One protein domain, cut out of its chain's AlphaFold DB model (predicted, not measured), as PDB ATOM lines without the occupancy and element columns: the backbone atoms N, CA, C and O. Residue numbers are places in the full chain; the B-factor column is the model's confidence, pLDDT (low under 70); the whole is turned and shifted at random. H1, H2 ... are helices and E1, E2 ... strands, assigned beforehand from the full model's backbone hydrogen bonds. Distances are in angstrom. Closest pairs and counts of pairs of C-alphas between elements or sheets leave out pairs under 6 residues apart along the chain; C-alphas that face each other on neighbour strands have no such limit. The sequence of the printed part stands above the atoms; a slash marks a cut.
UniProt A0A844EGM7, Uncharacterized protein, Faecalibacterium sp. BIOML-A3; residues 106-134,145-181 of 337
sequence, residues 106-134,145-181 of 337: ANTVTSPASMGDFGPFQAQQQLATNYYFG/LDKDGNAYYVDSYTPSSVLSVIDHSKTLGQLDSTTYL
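This is residues 106 to 134 and 145 to 181 of the 337 residues of an uncharacterized protein of Faecalibacterium sp. BIOML-A3 (UniProt A0A844EGM7). This is a flat, open piece built mostly of loops, with two small antiparallel ladders: E1 with E2 on one side of the model, and E4 with E5 near the middle. From E4 the backbone swings out to H2, a short turn at a far corner, and comes back to E5 through a wide loop, residues 164 to 177; E3 lies at another corner. The printed part has 66 residues, with two named helices and five named strands in the order E1, H1, E2, E3, E4, H2, E5; the class is mixed, helices and strands, and under half of the residues are in named elements. It is only just compact, close to loose, with a radius of gyration of the C-alphas of 12.5 A, and spans 34 by 33 by 15 A.

Find C-alpha 106 at (184.410, 192.372, 278.126); from there E1, residues 106 to 110, runs 13.6 A. H1 is residues 119 to 122, and E2 follows at once with residues 123 to 127, 12.7 A long. E3, residues 132 to 134, ends at C-alpha 134 at (204.909, 200.684, 274.018). After the cut look for E4, residues 151 to 154, 10.7 A long, and for H2, residues 160 to 163. E5, residues 178 to 180, ends at C-alpha 180 at (195.089, 203.227, 265.579).

Start with E1 and E2, antiparallel neighbours at 165 degrees, where C-alphas 108 and 125 face each other at 4.4 A. Look there for N 109 and O 124, 2.8 A apart, and N 126 and O 107, also 2.8 A. The closest C-alphas of E1 and H1 are those of Thr 110 and Gln 122, 5.8 A apart. E4 and E5 are antiparallel neighbours at 152 degrees, with N 153 and O 179 at 3.0 A and N 179 and O 153 at 2.9 A, both within hydrogen-bond range. E2 is apart from E4 and from E5. E3 pairs with no named strand; its closest C-alpha to E4 is that of Phe 133, 7.5 A from that of Tyr 153. H1 and H2 are too short for any O i to N i+4 pair; each has one O i to N i+3 pair, and it is within range.

The two C-alphas farthest apart are those of Ala 106 and Ser 161, at 35.2 A. Residues 135 to 144 are cut out, and C-alphas 134 and 145 are 16.8 A apart across the cut. The link from H2 to E5 is long, with 14 residues. The mean pLDDT of the printed part is 88.6, and no printed residue is under 70.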
ATOM      1  N   ALA A 106     184.946 192.567 276.779       96.81
ATOM      2  CA  ALA A 106     184.410 192.372 278.126       96.81
ATOM      3  C   ALA A 106     183.412 193.458 278.534       96.81
ATOM      4  O   ALA A 106     182.471 193.181 279.272       96.81
ATOM      5  N   ASN A 107     183.624 194.696 278.087       96.31
ATOM      6  CA  ASN A 107     182.754 195.818 278.419       96.31
ATOM      7  C   ASN A 107     182.733 196.850 277.289       96.31
ATOM      8  O   ASN A 107     183.701 196.987 276.545       96.31
ATOM      9  N   THR A 108     181.651 197.614 277.177       95.69
ATOM     10  CA  THR A 108     181.542 198.728 276.230       95.69
ATOM     11  C   THR A 108     181.043 199.966 276.954       95.69
ATOM     12  O   THR A 108     179.989 199.949 277.585       95.69
ATOM     13  N   VAL A 109     181.799 201.052 276.840       91.44
ATOM     14  CA  VAL A 109     181.446 202.373 277.360       91.44
ATOM     15  C   VAL A 109     181.061 203.243 276.175       91.44
ATOM     16  O   VAL A 109     181.843 203.400 275.244       91.44
ATOM     17  N   THR A 110     179.847 203.789 276.185       89.12
ATOM     18  CA  THR A 110     179.352 204.658 275.108       89.12
ATOM     19  C   THR A 110     179.214 206.084 275.619       89.12
ATOM     20  O   THR A 110     178.602 206.315 276.663       89.12
ATOM     21  N   SER A 111     179.765 207.038 274.877       81.38
ATOM     22  CA  SER A 111     179.615 208.465 275.139       81.38
ATOM     23  C   SER A 111     178.144 208.879 274.975       81.38
ATOM     24  O   SER A 111     177.515 208.507 273.975       81.38
ATOM     25  N   PRO A 112     177.563 209.646 275.920       78.69
ATOM     26  CA  PRO A 112     176.195 210.138 275.805       78.69
ATOM     27  C   PRO A 112     175.978 210.919 274.507       78.69
ATOM     28  O   PRO A 112     176.800 211.756 274.141       78.69
ATOM     29  N   ALA A 113     174.827 210.727 273.857       74.88
ATOM     30  CA  ALA A 113     174.479 211.455 272.631       74.88
ATOM     31  C   ALA A 113     174.489 212.988 272.815       74.88
ATOM     32  O   ALA A 113     174.721 213.729 271.865       74.88
ATOM     33  N   SER A 114     174.284 213.472 274.047       77.62
ATOM     34  CA  SER A 114     174.347 214.895 274.397       77.62
ATOM     35  C   SER A 114     175.736 215.515 274.252       77.62
ATOM     36  O   SER A 114     175.842 216.738 274.251       77.62
ATOM     37  N   MET A 115     176.794 214.704 274.182       71.06
ATOM     38  CA  MET A 115     178.156 215.199 273.997       71.06
ATOM     39  C   MET A 115     178.482 215.479 272.517       71.06
ATOM     40  O   MET A 115     179.452 216.174 272.252       71.06
ATOM     41  N   GLY A 116     177.649 215.040 271.565       72.62
ATOM     42  CA  GLY A 116     177.895 215.187 270.125       72.62
ATOM     43  C   GLY A 116     178.362 213.887 269.467       72.62
ATOM     44  O   GLY A 116     178.407 212.839 270.114       72.62
ATOM     45  N   ASP A 117     178.652 213.959 268.165       75.06
ATOM     46  CA  ASP A 117     179.194 212.849 267.372       75.06
ATOM     47  C   ASP A 117     180.724 212.941 267.334       75.06
ATOM     48  O   ASP A 117     181.285 213.849 266.718       75.06
ATOM     49  N   PHE A 118     181.394 211.997 267.999       74.38
ATOM     50  CA  PHE A 118     182.858 211.892 268.019       74.38
ATOM     51  C   PHE A 118     183.394 210.846 267.039       74.38
ATOM     52  O   PHE A 118     184.533 210.385 267.163       74.38
ATOM     53  N   GLY A 119     182.574 210.444 266.067       83.06
ATOM     54  CA  GLY A 119     182.934 209.468 265.055       83.06
ATOM     55  C   GLY A 119     183.188 208.081 265.660       83.06
ATOM     56  O   GLY A 119     182.326 207.543 266.361       83.06
ATOM     57  N   PRO A 120     184.341 207.446 265.382       89.12
ATOM     58  CA  PRO A 120     184.572 206.051 265.759       89.12
ATOM     59  C   PRO A 120     184.660 205.831 267.277       89.12
ATOM     60  O   PRO A 120     184.311 204.757 267.766       89.12
ATOM     61  N   PHE A 121     185.028 206.862 268.043       90.06
ATOM     62  CA  PHE A 121     185.221 206.772 269.493       90.06
ATOM     63  C   PHE A 121     183.958 207.078 270.310       90.06
ATOM     64  O   PHE A 121     184.029 207.254 271.526       90.06
ATOM     65  N   GLN A 122     182.783 207.112 269.669       86.50
ATOM     66  CA  GLN A 122     181.505 207.201 270.381       86.50
ATOM     67  C   GLN A 122     181.310 206.020 271.342       86.50
ATOM     68  O   GLN A 122     180.678 206.176 272.384       86.50
ATOM     69  N   ALA A 123     181.853 204.849 271.001       89.06
ATOM     70  CA  ALA A 123     181.913 203.699 271.887       89.06
ATOM     71  C   ALA A 123     183.358 203.217 272.016       89.06
ATOM     72  O   ALA A 123     184.027 202.949 271.021       89.06
ATOM     73  N   GLN A 124     183.808 203.079 273.257       92.75
ATOM     74  CA  GLN A 124     185.054 202.426 273.616       92.75
ATOM     75  C   GLN A 124     184.736 201.019 274.112       92.75
ATOM     76  O   GLN A 124     183.994 200.828 275.078       92.75
ATOM     77  N   GLN A 125     185.321 200.021 273.472       96.12
ATOM     78  CA  GLN A 125     185.196 198.625 273.846       96.12
ATOM     79  C   GLN A 125     186.465 198.186 274.573       96.12
ATOM     80  O   GLN A 125     187.580 198.243 274.050       96.12
ATOM     81  N   GLN A 126     186.289 197.743 275.811       96.44
ATOM     82  CA  GLN A 126     187.345 197.162 276.616       96.44
ATOM     83  C   GLN A 126     187.466 195.672 276.295       96.44
ATOM     84  O   GLN A 126     186.496 194.918 276.414       96.44
ATOM     85  N   LEU A 127     188.675 195.249 275.945       96.88
ATOM     86  CA  LEU A 127     189.013 193.850 275.708       96.88
ATOM     87  C   LEU A 127     188.945 193.026 277.005       96.88
ATOM     88  O   LEU A 127     189.181 193.540 278.103       96.88
ATOM     89  N   ALA A 128     188.620 191.740 276.873       95.44
ATOM     90  CA  ALA A 128     188.620 190.786 277.981       95.44
ATOM     91  C   ALA A 128     190.031 190.507 278.511       95.44
ATOM     92  O   ALA A 128     190.215 190.353 279.718       95.44
ATOM     93  N   THR A 129     191.018 190.516 277.618       94.06
ATOM     94  CA  THR A 129     192.441 190.466 277.956       94.06
ATOM     95  C   THR A 129     193.042 191.858 277.818       94.06
ATOM     96  O   THR A 129     192.768 192.569 276.850       94.06
ATOM     97  N   ASN A 130     193.880 192.255 278.774       94.19
ATOM     98  CA  ASN A 130     194.622 193.503 278.671       94.19
ATOM     99  C   ASN A 130     195.846 193.305 277.791       94.19
ATOM    100  O   ASN A 130     196.765 192.581 278.164       94.19
ATOM    101  N   TYR A 131     195.853 194.000 276.662       95.62
ATOM    102  CA  TYR A 131     197.040 194.168 275.844       95.62
ATOM    103  C   TYR A 131     197.535 195.597 275.965       95.62
ATOM    104  O   TYR A 131     196.750 196.534 276.157       95.62
ATOM    105  N   TYR A 132     198.839 195.741 275.827       94.88
ATOM    106  CA  TYR A 132     199.535 197.001 275.934       94.88
ATOM    107  C   TYR A 132     200.433 197.206 274.722       94.88
ATOM    108  O   TYR A 132     200.918 196.249 274.111       94.88
ATOM    109  N   PHE A 133     200.645 198.471 274.393       92.12
ATOM    110  CA  PHE A 133     201.571 198.933 273.376       92.12
ATOM    111  C   PHE A 133     202.593 199.862 274.041       92.12
ATOM    112  O   PHE A 133     202.236 200.656 274.913       92.12
ATOM    113  N   GLY A 134     203.865 199.721 273.670       85.50
ATOM    114  CA  GLY A 134     204.909 200.684 274.018       85.50
ATOM    115  C   GLY A 134     205.108 201.627 272.840       85.50
ATOM    116  O   GLY A 134     205.232 201.154 271.714       85.50
ATOM    117  N   LEU A 145     189.243 198.788 271.696       97.38
ATOM    118  CA  LEU A 145     188.620 198.837 270.374       97.38
ATOM    119  C   LEU A 145     187.635 200.002 270.283       97.38
ATOM    120  O   LEU A 145     186.994 200.364 271.271       97.38
ATOM    121  N   ASP A 146     187.521 200.593 269.100       95.25
ATOM    122  CA  ASP A 146     186.483 201.577 268.790       95.25
ATOM    123  C   ASP A 146     185.114 200.895 268.566       95.25
ATOM    124  O   ASP A 146     184.968 199.676 268.719       95.25
ATOM    125  N   LYS A 147     184.090 201.664 268.176       93.12
ATOM    126  CA  LYS A 147     182.749 201.119 267.897       93.12
ATOM    127  C   LYS A 147     182.730 200.076 266.768       93.12
ATOM    128  O   LYS A 147     181.825 199.243 266.732       93.12
ATOM    129  N   ASP A 148     183.696 200.149 265.854       94.94
ATOM    130  CA  ASP A 148     183.820 199.317 264.657       94.94
ATOM    131  C   ASP A 148     184.819 198.157 264.860       94.94
ATOM    132  O   ASP A 148     185.084 197.383 263.936       94.94
ATOM    133  N   GLY A 149     185.358 198.010 266.075       95.31
ATOM    134  CA  GLY A 149     186.294 196.961 266.449       95.31
ATOM    135  C   GLY A 149     187.750 197.235 266.062       95.31
ATOM    136  O   GLY A 149     188.559 196.313 266.156       95.31
ATOM    137  N   ASN A 150     188.119 198.442 265.623       96.81
ATOM    138  CA  ASN A 150     189.502 198.816 265.309       96.81
ATOM    139  C   ASN A 150     190.299 199.067 266.593       96.81
ATOM    140  O   ASN A 150     189.829 199.762 267.492       96.81
ATOM    141  N   ALA A 151     191.513 198.523 266.667       97.31
ATOM    142  CA  ALA A 151     192.335 198.617 267.865       97.31
ATOM    143  C   ALA A 151     193.094 199.943 267.924       97.31
ATOM    144  O   ALA A 151     193.738 200.338 266.951       97.31
ATOM    145  N   TYR A 152     193.052 200.598 269.076       96.19
ATOM    146  CA  TYR A 152     193.730 201.862 269.307       96.19
ATOM    147  C   TYR A 152     194.288 201.945 270.723       96.19
ATOM    148  O   TYR A 152     193.883 201.203 271.623       96.19
ATOM    149  N   TYR A 153     195.184 202.899 270.927       94.88
ATOM    150  CA  TYR A 153     195.620 203.332 272.246       94.88
ATOM    151  C   TYR A 153     195.608 204.861 272.328       94.88
ATOM    152  O   TYR A 153     195.462 205.549 271.316       94.88
ATOM    153  N   VAL A 154     195.731 205.386 273.546       92.31
ATOM    154  CA  VAL A 154     195.838 206.824 273.807       92.31
ATOM    155  C   VAL A 154     197.190 207.098 274.451       92.31
ATOM    156  O   VAL A 154     197.544 206.462 275.450       92.31
ATOM    157  N   ASP A 155     197.931 208.053 273.894       91.00
ATOM    158  CA  ASP A 155     199.192 208.537 274.458       91.00
ATOM    159  C   ASP A 155     199.042 209.974 274.959       91.00
ATOM    160  O   ASP A 155     199.134 210.939 274.195       91.00
ATOM    161  N   SER A 156     198.814 210.142 276.262       86.19
ATOM    162  CA  SER A 156     198.671 211.461 276.892       86.19
ATOM    163  C   SER A 156     199.928 212.332 276.816       86.19
ATOM    164  O   SER A 156     199.854 213.521 277.112       86.19
ATOM    165  N   TYR A 157     201.075 211.763 276.444       86.44
ATOM    166  CA  TYR A 157     202.341 212.478 276.312       86.44
ATOM    167  C   TYR A 157     202.644 212.898 274.874       86.44
ATOM    168  O   TYR A 157     203.715 213.449 274.619       86.44
ATOM    169  N   THR A 158     201.714 212.668 273.938       86.19
ATOM    170  CA  THR A 158     201.866 213.133 272.556       86.19
ATOM    171  C   THR A 158     202.212 214.627 272.550       86.19
ATOM    172  O   THR A 158     201.471 215.421 273.142       86.19
ATOM    173  N   PRO A 159     203.317 215.044 271.899       87.50
ATOM    174  CA  PRO A 159     203.763 216.428 271.949       87.50
ATOM    175  C   PRO A 159     202.690 217.406 271.466       87.50
ATOM    176  O   PRO A 159     202.041 217.194 270.440       87.50
ATOM    177  N   SER A 160     202.556 218.543 272.150       87.81
ATOM    178  CA  SER A 160     201.607 219.599 271.767       87.81
ATOM    179  C   SER A 160     201.853 220.150 270.358       87.81
ATOM    180  O   SER A 160     200.919 220.611 269.706       87.81
ATOM    181  N   SER A 161     203.084 220.050 269.846       90.12
ATOM    182  CA  SER A 161     203.415 220.366 268.452       90.12
ATOM    183  C   SER A 161     202.677 219.466 267.455       90.12
ATOM    184  O   SER A 161     202.208 219.964 266.433       90.12
ATOM    185  N   VAL A 162     202.510 218.179 267.766       88.81
ATOM    186  CA  VAL A 162     201.771 217.210 266.942       88.81
ATOM    187  C   VAL A 162     200.268 217.489 267.000       88.81
ATOM    188  O   VAL A 162     199.598 217.478 265.971       88.81
ATOM    189  N   LEU A 163     199.739 217.814 268.184       90.31
ATOM    190  CA  LEU A 163     198.307 218.081 268.383       90.31
ATOM    191  C   LEU A 163     197.864 219.477 267.904       90.31
ATOM    192  O   LEU A 163     196.672 219.733 267.754       90.31
ATOM    193  N   SER A 164     198.807 220.378 267.605       89.88
ATOM    194  CA  SER A 164     198.527 221.772 267.221       89.88
ATOM    195  C   SER A 164     197.669 221.939 265.959       89.88
ATOM    196  O   SER A 164     197.046 222.984 265.773       89.88
ATOM    197  N   VAL A 165     197.619 220.920 265.097       87.75
ATOM    198  CA  VAL A 165     196.865 220.932 263.833       87.75
ATOM    199  C   VAL A 165     195.426 220.426 263.973       87.75
ATOM    200  O   VAL A 165     194.678 220.463 262.997       87.75
ATOM    201  N   ILE A 166     195.045 219.918 265.149       89.06
ATOM    202  CA  ILE A 166     193.738 219.300 265.381       89.06
ATOM    203  C   ILE A 166     192.652 220.364 265.557       89.06
ATOM    204  O   ILE A 166     192.807 221.342 266.295       89.06
ATOM    205  N   ASP A 167     191.493 220.123 264.947       83.94
ATOM    206  CA  ASP A 167     190.253 220.815 265.294       83.94
ATOM    207  C   ASP A 167     189.679 220.261 266.610       83.94
ATOM    208  O   ASP A 167     188.925 219.284 266.626       83.94
ATOM    209  N   HIS A 168     190.042 220.897 267.726       83.75
ATOM    210  CA  HIS A 168     189.662 220.466 269.076       83.75
ATOM    211  C   HIS A 168     188.143 220.528 269.328       83.75
ATOM    212  O   HIS A 168     187.660 219.952 270.297       83.75
ATOM    213  N   SER A 169     187.362 221.178 268.453       80.19
ATOM    214  CA  SER A 169     185.894 221.166 268.547       80.19
ATOM    215  C   SER A 169     185.268 219.820 268.158       80.19
ATOM    216  O   SER A 169     184.090 219.591 268.423       80.19
ATOM    217  N   LYS A 170     186.051 218.921 267.543       74.75
ATOM    218  CA  LYS A 170     185.602 217.623 267.010       74.75
ATOM    219  C   LYS A 170     186.045 216.418 267.847       74.75
ATOM    220  O   LYS A 170     185.913 215.279 267.403       74.75
ATOM    221  N   THR A 171     186.595 216.655 269.032       78.44
ATOM    222  CA  THR A 171     187.203 215.634 269.895       78.44
ATOM    223  C   THR A 171     186.928 215.939 271.372       78.44
ATOM    224  O   THR A 171     186.538 217.047 271.732       78.44
ATOM    225  N   LEU A 172     187.096 214.936 272.236       75.38
ATOM    226  CA  LEU A 172     186.879 215.027 273.684       75.38
ATOM    227  C   LEU A 172     188.129 215.447 274.482       75.38
ATOM    228  O   LEU A 172     188.146 215.264 275.699       75.38
ATOM    229  N   GLY A 173     189.180 215.978 273.848       81.81
ATOM    230  CA  GLY A 173     190.440 216.368 274.502       81.81
ATOM    231  C   GLY A 173     191.282 215.157 274.918       81.81
ATOM    232  O   GLY A 173     192.390 214.937 274.444       81.81
ATOM    233  N   GLN A 174     190.710 214.284 275.749       81.12
ATOM    234  CA  GLN A 174     191.299 213.006 276.164       81.12
ATOM    235  C   GLN A 174     191.508 212.013 275.006       81.12
ATOM    236  O   GLN A 174     192.162 210.993 275.193       81.12
ATOM    237  N   LEU A 175     190.914 212.279 273.838       84.50
ATOM    238  CA  LEU A 175     191.014 211.435 272.646       84.50
ATOM    239  C   LEU A 175     191.897 212.053 271.554       84.50
ATOM    240  O   LEU A 175     192.073 211.427 270.508       84.50
ATOM    241  N   ASP A 176     192.473 213.234 271.780       88.44
ATOM    242  CA  ASP A 176     193.228 213.981 270.762       88.44
ATOM    243  C   ASP A 176     194.440 213.186 270.263       88.44
ATOM    244  O   ASP A 176     194.762 213.195 269.073       88.44
ATOM    245  N   SER A 177     195.057 212.428 271.167       90.38
ATOM    246  CA  SER A 177     196.207 211.564 270.919       90.38
ATOM    247  C   SER A 177     195.848 210.094 270.682       90.38
ATOM    248  O   SER A 177     196.648 209.195 270.946       90.38
ATOM    249  N   THR A 178     194.633 209.824 270.205       93.31
ATOM    250  CA  THR A 178     194.221 208.453 269.899       93.31
ATOM    251  C   THR A 178     194.869 207.960 268.614       93.31
ATOM    252  O   THR A 178     194.634 208.537 267.553       93.31
ATOM    253  N   THR A 179     195.601 206.850 268.683       95.12
ATOM    254  CA  THR A 179     196.320 206.269 267.542       95.12
ATOM    255  C   THR A 179     195.841 204.847 267.272       95.12
ATOM    256  O   THR A 179     195.837 204.003 268.171       95.12
ATOM    257  N   TYR A 180     195.438 204.576 266.027       96.94
ATOM    258  CA  TYR A 180     195.089 203.227 265.579       96.94
ATOM    259  C   TYR A 180     196.338 202.395 265.314       96.94
ATOM    260  O   TYR A 180     197.283 202.868 264.684       96.94
ATOM    261  N   LEU A 181     196.296 201.136 265.739       95.94
ATOM    262  CA  LEU A 181     197.360 200.167 265.502       95.94
ATOM    263  C   LEU A 181     197.135 199.424 264.184       95.94
ATOM    264  O   LEU A 181     196.008 199.065 263.830       95.94
TER     265      LEU A 181